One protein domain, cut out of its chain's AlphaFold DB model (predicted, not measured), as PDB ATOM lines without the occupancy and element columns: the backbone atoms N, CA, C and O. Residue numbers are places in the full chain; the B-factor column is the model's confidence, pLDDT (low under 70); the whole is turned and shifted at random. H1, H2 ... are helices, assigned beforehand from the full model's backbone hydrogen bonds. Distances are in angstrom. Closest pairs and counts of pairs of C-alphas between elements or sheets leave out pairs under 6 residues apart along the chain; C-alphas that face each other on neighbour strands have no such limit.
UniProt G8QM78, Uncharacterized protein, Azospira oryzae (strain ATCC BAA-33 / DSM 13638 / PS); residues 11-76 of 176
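AT A GLANCE: This is residues 11 to 76 of the 176 residues of an uncharacterized protein of Azospira oryzae (strain ATCC BAA-33 / DSM 13638 / PS) (UniProt G8QM78). A small hairpin of two helices, H1 and H2, side by side, makes one end of this domain, and a long stretch without named elements, residues 11 to 42, makes the other, looping out to Gly 24 and then running back to H1. The printed part has 66 residues with two named helices, H1 then H2, and no named strand; the class is all helix, though only 27 residues are in named elements, under half. The whole is loose, with a radius of gyration of the C-alphas of 14.2 A, and flat, spanning 42 by 31 by 16 A.

IN THESE COORDINATES: Start at C-alpha 11, at (11.972, -20.906, 38.330), and go through residues 11 to 42, where you meet no named element; C-alpha 24 is at (-6.373, -10.557, 25.142). Find C-alpha 43 at (16.683, -33.056, 28.291); from there H1 runs through residues 43 to 53, 15.4 A long. H2 follows, residues 59 to 74, 22.9 A long, and ends with C-alpha 74 at (28.430, -35.165, 20.246).

HOW THE PARTS SIT: Look at Ala 51 and Ala 62, where H1 and H2 touch: their C-alphas are the closest of the two helices, 4.4 A apart. The helices run opposite ways at a shallow tilt of 25 degrees, with centres 9.2 A apart. They form a helical hairpin, joined by a tight link of 5 residues. In H1 and H2 every O i to N i+4 pair is within hydrogen-bond range.

THE WHOLE: The two C-alphas farthest apart are those of Gly 24 and Gly 76, 43.1 A. The printed part has no cut. The C-alphas of residues 11 to 42 lie 7 to 24 A from the mean of the C-alphas. The mean pLDDT of the printed part is 91.1, and no printed residue is under 70.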
ATOM      1  N   LYS A  11      10.548 -21.293  38.384       86.44
ATOM      2  CA  LYS A  11      11.972 -20.906  38.330       86.44
ATOM      3  C   LYS A  11      12.253 -19.817  37.290       86.44
ATOM      4  O   LYS A  11      13.118 -18.974  37.510       86.44
ATOM      5  N   PHE A  12      11.534 -19.842  36.170       88.94
ATOM      6  CA  PHE A  12      11.741 -18.949  35.031       88.94
ATOM      7  C   PHE A  12      10.432 -18.278  34.618       88.94
ATOM      8  O   PHE A  12       9.363 -18.876  34.715       88.94
ATOM      9  N   ILE A  13      10.538 -17.051  34.108       87.94
ATOM     10  CA  ILE A  13       9.457 -16.387  33.377       87.94
ATOM     11  C   ILE A  13       9.758 -16.564  31.892       87.94
ATOM     12  O   ILE A  13      10.764 -16.059  31.398       87.94
ATOM     13  N   VAL A  14       8.891 -17.291  31.191       87.44
ATOM     14  CA  VAL A  14       9.011 -17.541  29.751       87.44
ATOM     15  C   VAL A  14       7.964 -16.709  29.027       87.44
ATOM     16  O   VAL A  14       6.784 -16.752  29.366       87.44
ATOM     17  N   GLN A  15       8.396 -15.938  28.033       86.19
ATOM     18  CA  GLN A  15       7.519 -15.104  27.218       86.19
ATOM     19  C   GLN A  15       7.792 -15.350  25.740       86.19
ATOM     20  O   GLN A  15       8.934 -15.556  25.330       86.19
ATOM     21  N   ARG A  16       6.731 -15.312  24.932       88.31
ATOM     22  CA  ARG A  16       6.865 -15.341  23.476       88.31
ATOM     23  C   ARG A  16       7.477 -14.035  22.984       88.31
ATOM     24  O   ARG A  16       7.107 -12.958  23.443       88.31
ATOM     25  N   THR A  17       8.347 -14.130  21.987       92.44
ATOM     26  CA  THR A  17       8.994 -12.967  21.362       92.44
ATOM     27  C   THR A  17       8.067 -12.185  20.432       92.44
ATOM     28  O   THR A  17       8.360 -11.044  20.097       92.44
ATOM     29  N   ASP A  18       6.933 -12.769  20.034       93.44
ATOM     30  CA  ASP A  18       5.948 -12.158  19.135       93.44
ATOM     31  C   ASP A  18       4.869 -11.329  19.856       93.44
ATOM     32  O   ASP A  18       3.935 -10.851  19.217       93.44
ATOM     33  N   GLY A  19       4.959 -11.187  21.184       88.75
ATOM     34  CA  GLY A  19       3.993 -10.436  21.991       88.75
ATOM     35  C   GLY A  19       2.643 -11.133  22.206       88.75
ATOM     36  O   GLY A  19       1.821 -10.631  22.968       88.75
ATOM     37  N   ARG A  20       2.405 -12.325  21.639       90.19
ATOM     38  CA  ARG A  20       1.094 -13.011  21.702       90.19
ATOM     39  C   ARG A  20       0.752 -13.649  23.052       90.19
ATOM     40  O   ARG A  20      -0.225 -14.384  23.161       90.19
ATOM     41  N   SER A  21       1.557 -13.389  24.076       90.81
ATOM     42  CA  SER A  21       1.270 -13.765  25.466       90.81
ATOM     43  C   SER A  21       0.598 -12.644  26.270       90.81
ATOM     44  O   SER A  21       0.218 -12.868  27.422       90.81
ATOM     45  N   LEU A  22       0.443 -11.447  25.687       89.62
ATOM     46  CA  LEU A  22      -0.230 -10.318  26.332       89.62
ATOM     47  C   LEU A  22      -1.715 -10.611  26.620       89.62
ATOM     48  O   LEU A  22      -2.329 -11.409  25.912       89.62
ATOM     49  N   PRO A  23      -2.314  -9.973  27.645       92.50
ATOM     50  CA  PRO A  23      -3.747 -10.083  27.908       92.50
ATOM     51  C   PRO A  23      -4.586  -9.772  26.665       92.50
ATOM     52  O   PRO A  23      -4.398  -8.736  26.033       92.50
ATOM     53  N   GLY A  24      -5.516 -10.668  26.329       92.44
ATOM     54  CA  GLY A  24      -6.373 -10.557  25.142       92.44
ATOM     55  C   GLY A  24      -5.848 -11.273  23.890       92.44
ATOM     56  O   GLY A  24      -6.607 -11.446  22.941       92.44
ATOM     57  N   GLU A  25      -4.602 -11.751  23.894       93.44
ATOM     58  CA  GLU A  25      -4.030 -12.528  22.788       93.44
ATOM     59  C   GLU A  25      -4.311 -14.033  22.917       93.44
ATOM     60  O   GLU A  25      -4.519 -14.565  24.010       93.44
ATOM     61  N   LYS A  26      -4.252 -14.759  21.788       90.44
ATOM     62  CA  LYS A  26      -4.568 -16.203  21.711       90.44
ATOM     63  C   LYS A  26      -3.766 -17.065  22.693       90.44
ATOM     64  O   LYS A  26      -4.256 -18.104  23.125       90.44
ATOM     65  N   HIS A  27      -2.532 -16.670  23.000       90.19
ATOM     66  CA  HIS A  27      -1.631 -17.424  23.873       90.19
ATOM     67  C   HIS A  27      -1.446 -16.761  25.243       90.19
ATOM     68  O   HIS A  27      -0.449 -17.013  25.929       90.19
ATOM     69  N   HIS A  28      -2.389 -15.905  25.650       91.44
ATOM     70  CA  HIS A  28      -2.429 -15.392  27.009       91.44
ATOM     71  C   HIS A  28      -2.641 -16.538  28.005       91.44
ATOM     72  O   HIS A  28      -3.581 -17.319  27.872       91.44
ATOM     73  N   GLY A  29      -1.756 -16.645  28.999       88.00
ATOM     74  CA  GLY A  29      -1.842 -17.670  30.043       88.00
ATOM     75  C   GLY A  29      -1.366 -19.070  29.637       88.00
ATOM     76  O   GLY A  29      -1.505 -19.990  30.434       88.00
ATOM     77  N   CYS A  30      -0.793 -19.261  28.441       91.31
ATOM     78  CA  CYS A  30      -0.135 -20.529  28.116       91.31
ATOM     79  C   CYS A  30       1.064 -20.773  29.045       91.31
ATOM     80  O   CYS A  30       1.902 -19.889  29.230       91.31
ATOM     81  N   GLU A  31       1.165 -21.992  29.568       89.62
ATOM     82  CA  GLU A  31       2.294 -22.440  30.382       89.62
ATOM     83  C   GLU A  31       3.374 -23.083  29.505       89.62
ATOM     84  O   GLU A  31       3.076 -23.769  28.524       89.62
ATOM     85  N   TYR A  32       4.638 -22.867  29.865       89.12
ATOM     86  CA  TYR A  32       5.790 -23.417  29.154       89.12
ATOM     87  C   TYR A  32       6.646 -24.238  30.111       89.12
ATOM     88  O   TYR A  32       7.038 -23.761  31.176       89.12
ATOM     89  N   PHE A  33       6.974 -25.458  29.696       88.44
ATOM     90  CA  PHE A  33       7.959 -26.301  30.359       88.44
ATOM     91  C   PHE A  33       9.286 -26.191  29.606       88.44
ATOM     92  O   PHE A  33       9.338 -26.441  28.402       88.44
ATOM     93  N   VAL A  34      10.343 -25.774  30.302       90.50
ATOM     94  CA  VAL A  34      11.673 -25.557  29.718       90.50
ATOM     95  C   VAL A  34      12.688 -26.488  30.363       90.50
ATOM     96  O   VAL A  34      12.677 -26.675  31.579       90.50
ATOM     97  N   LEU A  35      13.571 -27.047  29.539       91.88
ATOM     98  CA  LEU A  35      14.664 -27.922  29.954       91.88
ATOM     99  C   LEU A  35      16.003 -27.290  29.566       91.88
ATOM    100  O   LEU A  35      16.123 -26.697  28.491       91.88
ATOM    101  N   ASP A  36      17.007 -27.432  30.431       91.44
ATOM    102  CA  ASP A  36      18.384 -27.050  30.114       91.44
ATOM    103  C   ASP A  36      19.009 -28.135  29.228       91.44
ATOM    104  O   ASP A  36      19.431 -29.181  29.710       91.44
ATOM    105  N   LEU A  37      19.086 -27.884  27.920       92.12
ATOM    106  CA  LEU A  37      19.651 -28.841  26.963       92.12
ATOM    107  C   LEU A  37      21.168 -29.060  27.117       92.12
ATOM    108  O   LEU A  37      21.721 -29.884  26.395       92.12
ATOM    109  N   SER A  38      21.844 -28.310  27.988       87.88
ATOM    110  CA  SER A  38      23.292 -28.385  28.188       87.88
ATOM    111  C   SER A  38      23.681 -29.166  29.439       87.88
ATOM    112  O   SER A  38      24.705 -29.839  29.432       87.88
ATOM    113  N   HIS A  39      22.893 -29.073  30.514       83.81
ATOM    114  CA  HIS A  39      23.253 -29.666  31.809       83.81
ATOM    115  C   HIS A  39      22.199 -30.615  32.381       83.81
ATOM    116  O   HIS A  39      22.483 -31.294  33.367       83.81
ATOM    117  N   ASP A  40      20.985 -30.651  31.825       87.31
ATOM    118  CA  ASP A  40      19.944 -31.553  32.308       87.31
ATOM    119  C   ASP A  40      20.067 -32.925  31.619       87.31
ATOM    120  O   ASP A  40      19.805 -33.031  30.415       87.31
ATOM    121  N   PRO A  41      20.401 -34.002  32.355       81.88
ATOM    122  CA  PRO A  41      20.532 -35.342  31.777       81.88
ATOM    123  C   PRO A  41      19.212 -35.883  31.198       81.88
ATOM    124  O   PRO A  41      19.211 -36.812  30.387       81.88
ATOM    125  N   HIS A  42      18.065 -35.309  31.574       86.75
ATOM    126  CA  HIS A  42      16.754 -35.717  31.073       86.75
ATOM    127  C   HIS A  42      16.346 -34.989  29.786       86.75
ATOM    128  O   HIS A  42      15.443 -35.452  29.079       86.75
ATOM    129  N   ALA A  43      17.023 -33.888  29.441       91.94
ATOM    130  CA  ALA A  43      16.683 -33.056  28.291       91.94
ATOM    131  C   ALA A  43      16.695 -33.828  26.970       91.94
ATOM    132  O   ALA A  43      15.772 -33.688  26.169       91.94
ATOM    133  N   TYR A  44      17.701 -34.683  26.757       89.19
ATOM    134  CA  TYR A  44      17.840 -35.458  25.523       89.19
ATOM    135  C   TYR A  44      16.611 -36.337  25.252       89.19
ATOM    136  O   TYR A  44      16.029 -36.296  24.166       89.19
ATOM    137  N   ARG A  45      16.182 -37.108  26.260       87.69
ATOM    138  CA  ARG A  45      15.050 -38.037  26.126       87.69
ATOM    139  C   ARG A  45      13.739 -37.286  25.907       87.69
ATOM    140  O   ARG A  45      12.959 -37.677  25.042       87.69
ATOM    141  N   ALA A  46      13.517 -36.196  26.642       93.06
ATOM    142  CA  ALA A  46      12.329 -35.360  26.476       93.06
ATOM    143  C   ALA A  46      12.256 -34.737  25.070       93.06
ATOM    144  O   ALA A  46      11.207 -34.785  24.425       93.06
ATOM    145  N   LEU A  47      13.383 -34.218  24.570       94.38
ATOM    146  CA  LEU A  47      13.498 -33.636  23.233       94.38
ATOM    147  C   LEU A  47      13.175 -34.666  22.141       94.38
ATOM    148  O   LEU A  47      12.363 -34.397  21.257       94.38
ATOM    149  N   MET A  48      13.771 -35.859  22.226       92.19
ATOM    150  CA  MET A  48      13.560 -36.943  21.262       92.19
ATOM    151  C   MET A  48      12.126 -37.477  21.278       92.19
ATOM    152  O   MET A  48      11.544 -37.698  20.215       92.19
ATOM    153  N   ALA A  49      11.533 -37.642  22.464       94.19
ATOM    154  CA  ALA A  49      10.144 -38.073  22.601       94.19
ATOM    155  C   ALA A  49       9.182 -37.063  21.960       94.19
ATOM    156  O   ALA A  49       8.275 -37.448  21.220       94.19
ATOM    157  N   TYR A  50       9.413 -35.767  22.184       96.25
ATOM    158  CA  TYR A  50       8.605 -34.724  21.561       96.25
ATOM    159  C   TYR A  50       8.792 -34.686  20.041       96.25
ATOM    160  O   TYR A  50       7.805 -34.642  19.313       96.25
ATOM    161  N   ALA A  51      10.034 -34.788  19.553       95.25
ATOM    162  CA  ALA A  51      10.334 -34.837  18.122       95.25
ATOM    163  C   ALA A  51       9.657 -36.022  17.416       95.25
ATOM    164  O   ALA A  51       9.234 -35.895  16.271       95.25
ATOM    165  N   ALA A  52       9.555 -37.180  18.075       93.25
ATOM    166  CA  ALA A  52       8.809 -38.318  17.549       93.25
ATOM    167  C   ALA A  52       7.305 -38.012  17.484       93.25
ATOM    168  O   ALA A  52       6.701 -38.150  16.421       93.25
ATOM    169  N   SER A  53       6.739 -37.530  18.594       96.62
ATOM    170  CA  SER A  53       5.313 -37.215  18.728       96.62
ATOM    171  C   SER A  53       4.829 -36.176  17.712       96.62
ATOM    172  O   SER A  53       3.781 -36.348  17.101       96.62
ATOM    173  N   CYS A  54       5.610 -35.120  17.466       96.62
ATOM    174  CA  CYS A  54       5.196 -34.018  16.597       96.62
ATOM    175  C   CYS A  54       5.519 -34.224  15.109       96.62
ATOM    176  O   CYS A  54       5.254 -33.333  14.307       96.62
ATOM    177  N   SER A  55       6.124 -35.351  14.720       96.81
ATOM    178  CA  SER A  55       6.743 -35.479  13.394       96.81
ATOM    179  C   SER A  55       5.779 -35.513  12.209       96.81
ATOM    180  O   SER A  55       6.180 -35.109  11.118       96.81
ATOM    181  N   GLU A  56       4.535 -35.944  12.410       96.44
ATOM    182  CA  GLU A  56       3.506 -35.934  11.362       96.44
ATOM    183  C   GLU A  56       2.963 -34.518  11.127       96.44
ATOM    184  O   GLU A  56       2.906 -34.057   9.987       96.44
ATOM    185  N   ASP A  57       2.645 -33.800  12.207       98.19
ATOM    186  CA  ASP A  57       2.075 -32.449  12.148       98.19
ATOM    187  C   ASP A  57       3.132 -31.366  11.856       98.19
ATOM    188  O   ASP A  57       2.853 -30.361  11.198       98.19
ATOM    189  N   TYR A  58       4.361 -31.557  12.348       97.62
ATOM    190  CA  TYR A  58       5.450 -30.577  12.314       97.62
ATOM    191  C   TYR A  58       6.785 -31.213  11.875       97.62
ATOM    192  O   TYR A  58       7.766 -31.199  12.628       97.62
ATOM    193  N   PRO A  59       6.880 -31.736  10.639       96.69
ATOM    194  CA  PRO A  59       8.042 -32.506  10.188       96.69
ATOM    195  C   PRO A  59       9.359 -31.717  10.205       96.69
ATOM    196  O   PRO A  59      10.403 -32.282  10.530       96.69
ATOM    197  N   LEU A  60       9.325 -30.412   9.903       98.12
ATOM    198  CA  LEU A  60      10.517 -29.552   9.944       98.12
ATOM    199  C   LEU A  60      11.031 -29.368  11.376       98.12
ATOM    200  O   LEU A  60      12.212 -29.577  11.634       98.12
ATOM    201  N   LEU A  61      10.128 -29.071  12.318       97.19
ATOM    202  CA  LEU A  61      10.476 -28.952  13.732       97.19
ATOM    203  C   LEU A  61      11.048 -30.271  14.259       97.19
ATOM    204  O   LEU A  61      12.088 -30.273  14.906       97.19
ATOM    205  N   ALA A  62      10.416 -31.403  13.945       97.19
ATOM    206  CA  ALA A  62      10.932 -32.712  14.331       97.19
ATOM    207  C   ALA A  62      12.342 -32.977  13.769       97.19
ATOM    208  O   ALA A  62      13.180 -33.551  14.466       97.19
ATOM    209  N   GLY A  63      12.621 -32.548  12.534       95.06
ATOM    210  CA  GLY A  63      13.959 -32.587  11.940       95.06
ATOM    211  C   GLY A  63      14.981 -31.770  12.735       95.06
ATOM    212  O   GLY A  63      16.017 -32.306  13.127       95.06
ATOM    213  N   ASP A  64      14.653 -30.517  13.046       98.19
ATOM    214  CA  ASP A  64      15.525 -29.616  13.811       98.19
ATOM    215  C   ASP A  64      15.799 -30.143  15.227       98.19
ATOM    216  O   ASP A  64      16.937 -30.124  15.698       98.19
ATOM    217  N   LEU A  65      14.774 -30.674  15.903       96.12
ATOM    218  CA  LEU A  65      14.913 -31.258  17.240       96.12
ATOM    219  C   LEU A  65      15.814 -32.501  17.228       96.12
ATOM    220  O   LEU A  65      16.643 -32.658  18.123       96.12
ATOM    221  N   ARG A  66      15.707 -33.361  16.205       94.19
ATOM    222  CA  ARG A  66      16.602 -34.521  16.037       94.19
ATOM    223  C   ARG A  66      18.042 -34.087  15.776       94.19
ATOM    224  O   ARG A  66      18.952 -34.627  16.394       94.19
ATOM    225  N   ALA A  67      18.255 -33.084  14.925       93.56
ATOM    226  CA  ALA A  67      19.587 -32.529  14.687       93.56
ATOM    227  C   ALA A  67      20.187 -31.936  15.973       93.56
ATOM    228  O   ALA A  67      21.364 -32.144  16.273       93.56
ATOM    229  N   LYS A  68      19.367 -31.255  16.783       94.50
ATOM    230  CA  LYS A  68      19.789 -30.750  18.091       94.50
ATOM    231  C   LYS A  68      20.154 -31.880  19.056       94.50
ATOM    232  O   LYS A  68      21.153 -31.767  19.762       94.50
ATOM    233  N   ALA A  69      19.394 -32.972  19.057       90.00
ATOM    234  CA  ALA A  69      19.690 -34.153  19.860       90.00
ATOM    235  C   ALA A  69      21.033 -34.800  19.468       90.00
ATOM    236  O   ALA A  69      21.781 -35.227  20.347       90.00
ATOM    237  N   THR A  70      21.378 -34.818  18.176       87.25
ATOM    238  CA  THR A  70      22.702 -35.262  17.706       87.25
ATOM    239  C   THR A  70      23.820 -34.388  18.271       87.25
ATOM    240  O   THR A  70      24.764 -34.920  18.846       87.25
ATOM    241  N   GLN A  71      23.675 -33.060  18.228       89.38
ATOM    242  CA  GLN A  71      24.662 -32.140  18.821       89.38
ATOM    243  C   GLN A  71      24.837 -32.367  20.330       89.38
ATOM    244  O   GLN A  71      25.946 -32.278  20.846       89.38
ATOM    245  N   MET A  72      23.750 -32.671  21.053       89.25
ATOM    246  CA  MET A  72      23.818 -32.992  22.486       89.25
ATOM    247  C   MET A  72      24.602 -34.284  22.753       89.25
ATOM    248  O   MET A  72      25.337 -34.352  23.736       89.25
ATOM    249  N   ARG A  73      24.469 -35.296  21.882       81.94
ATOM    250  CA  ARG A  73      25.268 -36.532  21.954       81.94
ATOM    251  C   ARG A  73      26.741 -36.268  21.669       81.94
ATOM    252  O   ARG A  73      27.583 -36.701  22.444       81.94
ATOM    253  N   GLU A  74      27.049 -35.526  20.607       80.12
ATOM    254  CA  GLU A  74      28.430 -35.165  20.246       80.12
ATOM    255  C   GLU A  74      29.131 -34.362  21.351       80.12
ATOM    256  O   GLU A  74      30.334 -34.499  21.556       80.12
ATOM    257  N   ALA A  75      28.373 -33.557  22.096       81.75
ATOM    258  CA  ALA A  75      28.859 -32.800  23.243       81.75
ATOM    259  C   ALA A  75      28.920 -33.607  24.559       81.75
ATOM    260  O   ALA A  75      29.307 -33.046  25.582       81.75
ATOM    261  N   GLY A  76      28.539 -34.891  24.562       78.69
ATOM    262  CA  GLY A  76      28.572 -35.751  25.752       78.69
ATOM    263  C   GLY A  76      27.522 -35.418  26.821       78.69
ATOM    264  O   GLY A  76      27.731 -35.714  27.990       78.69
TER     265      GLY A  76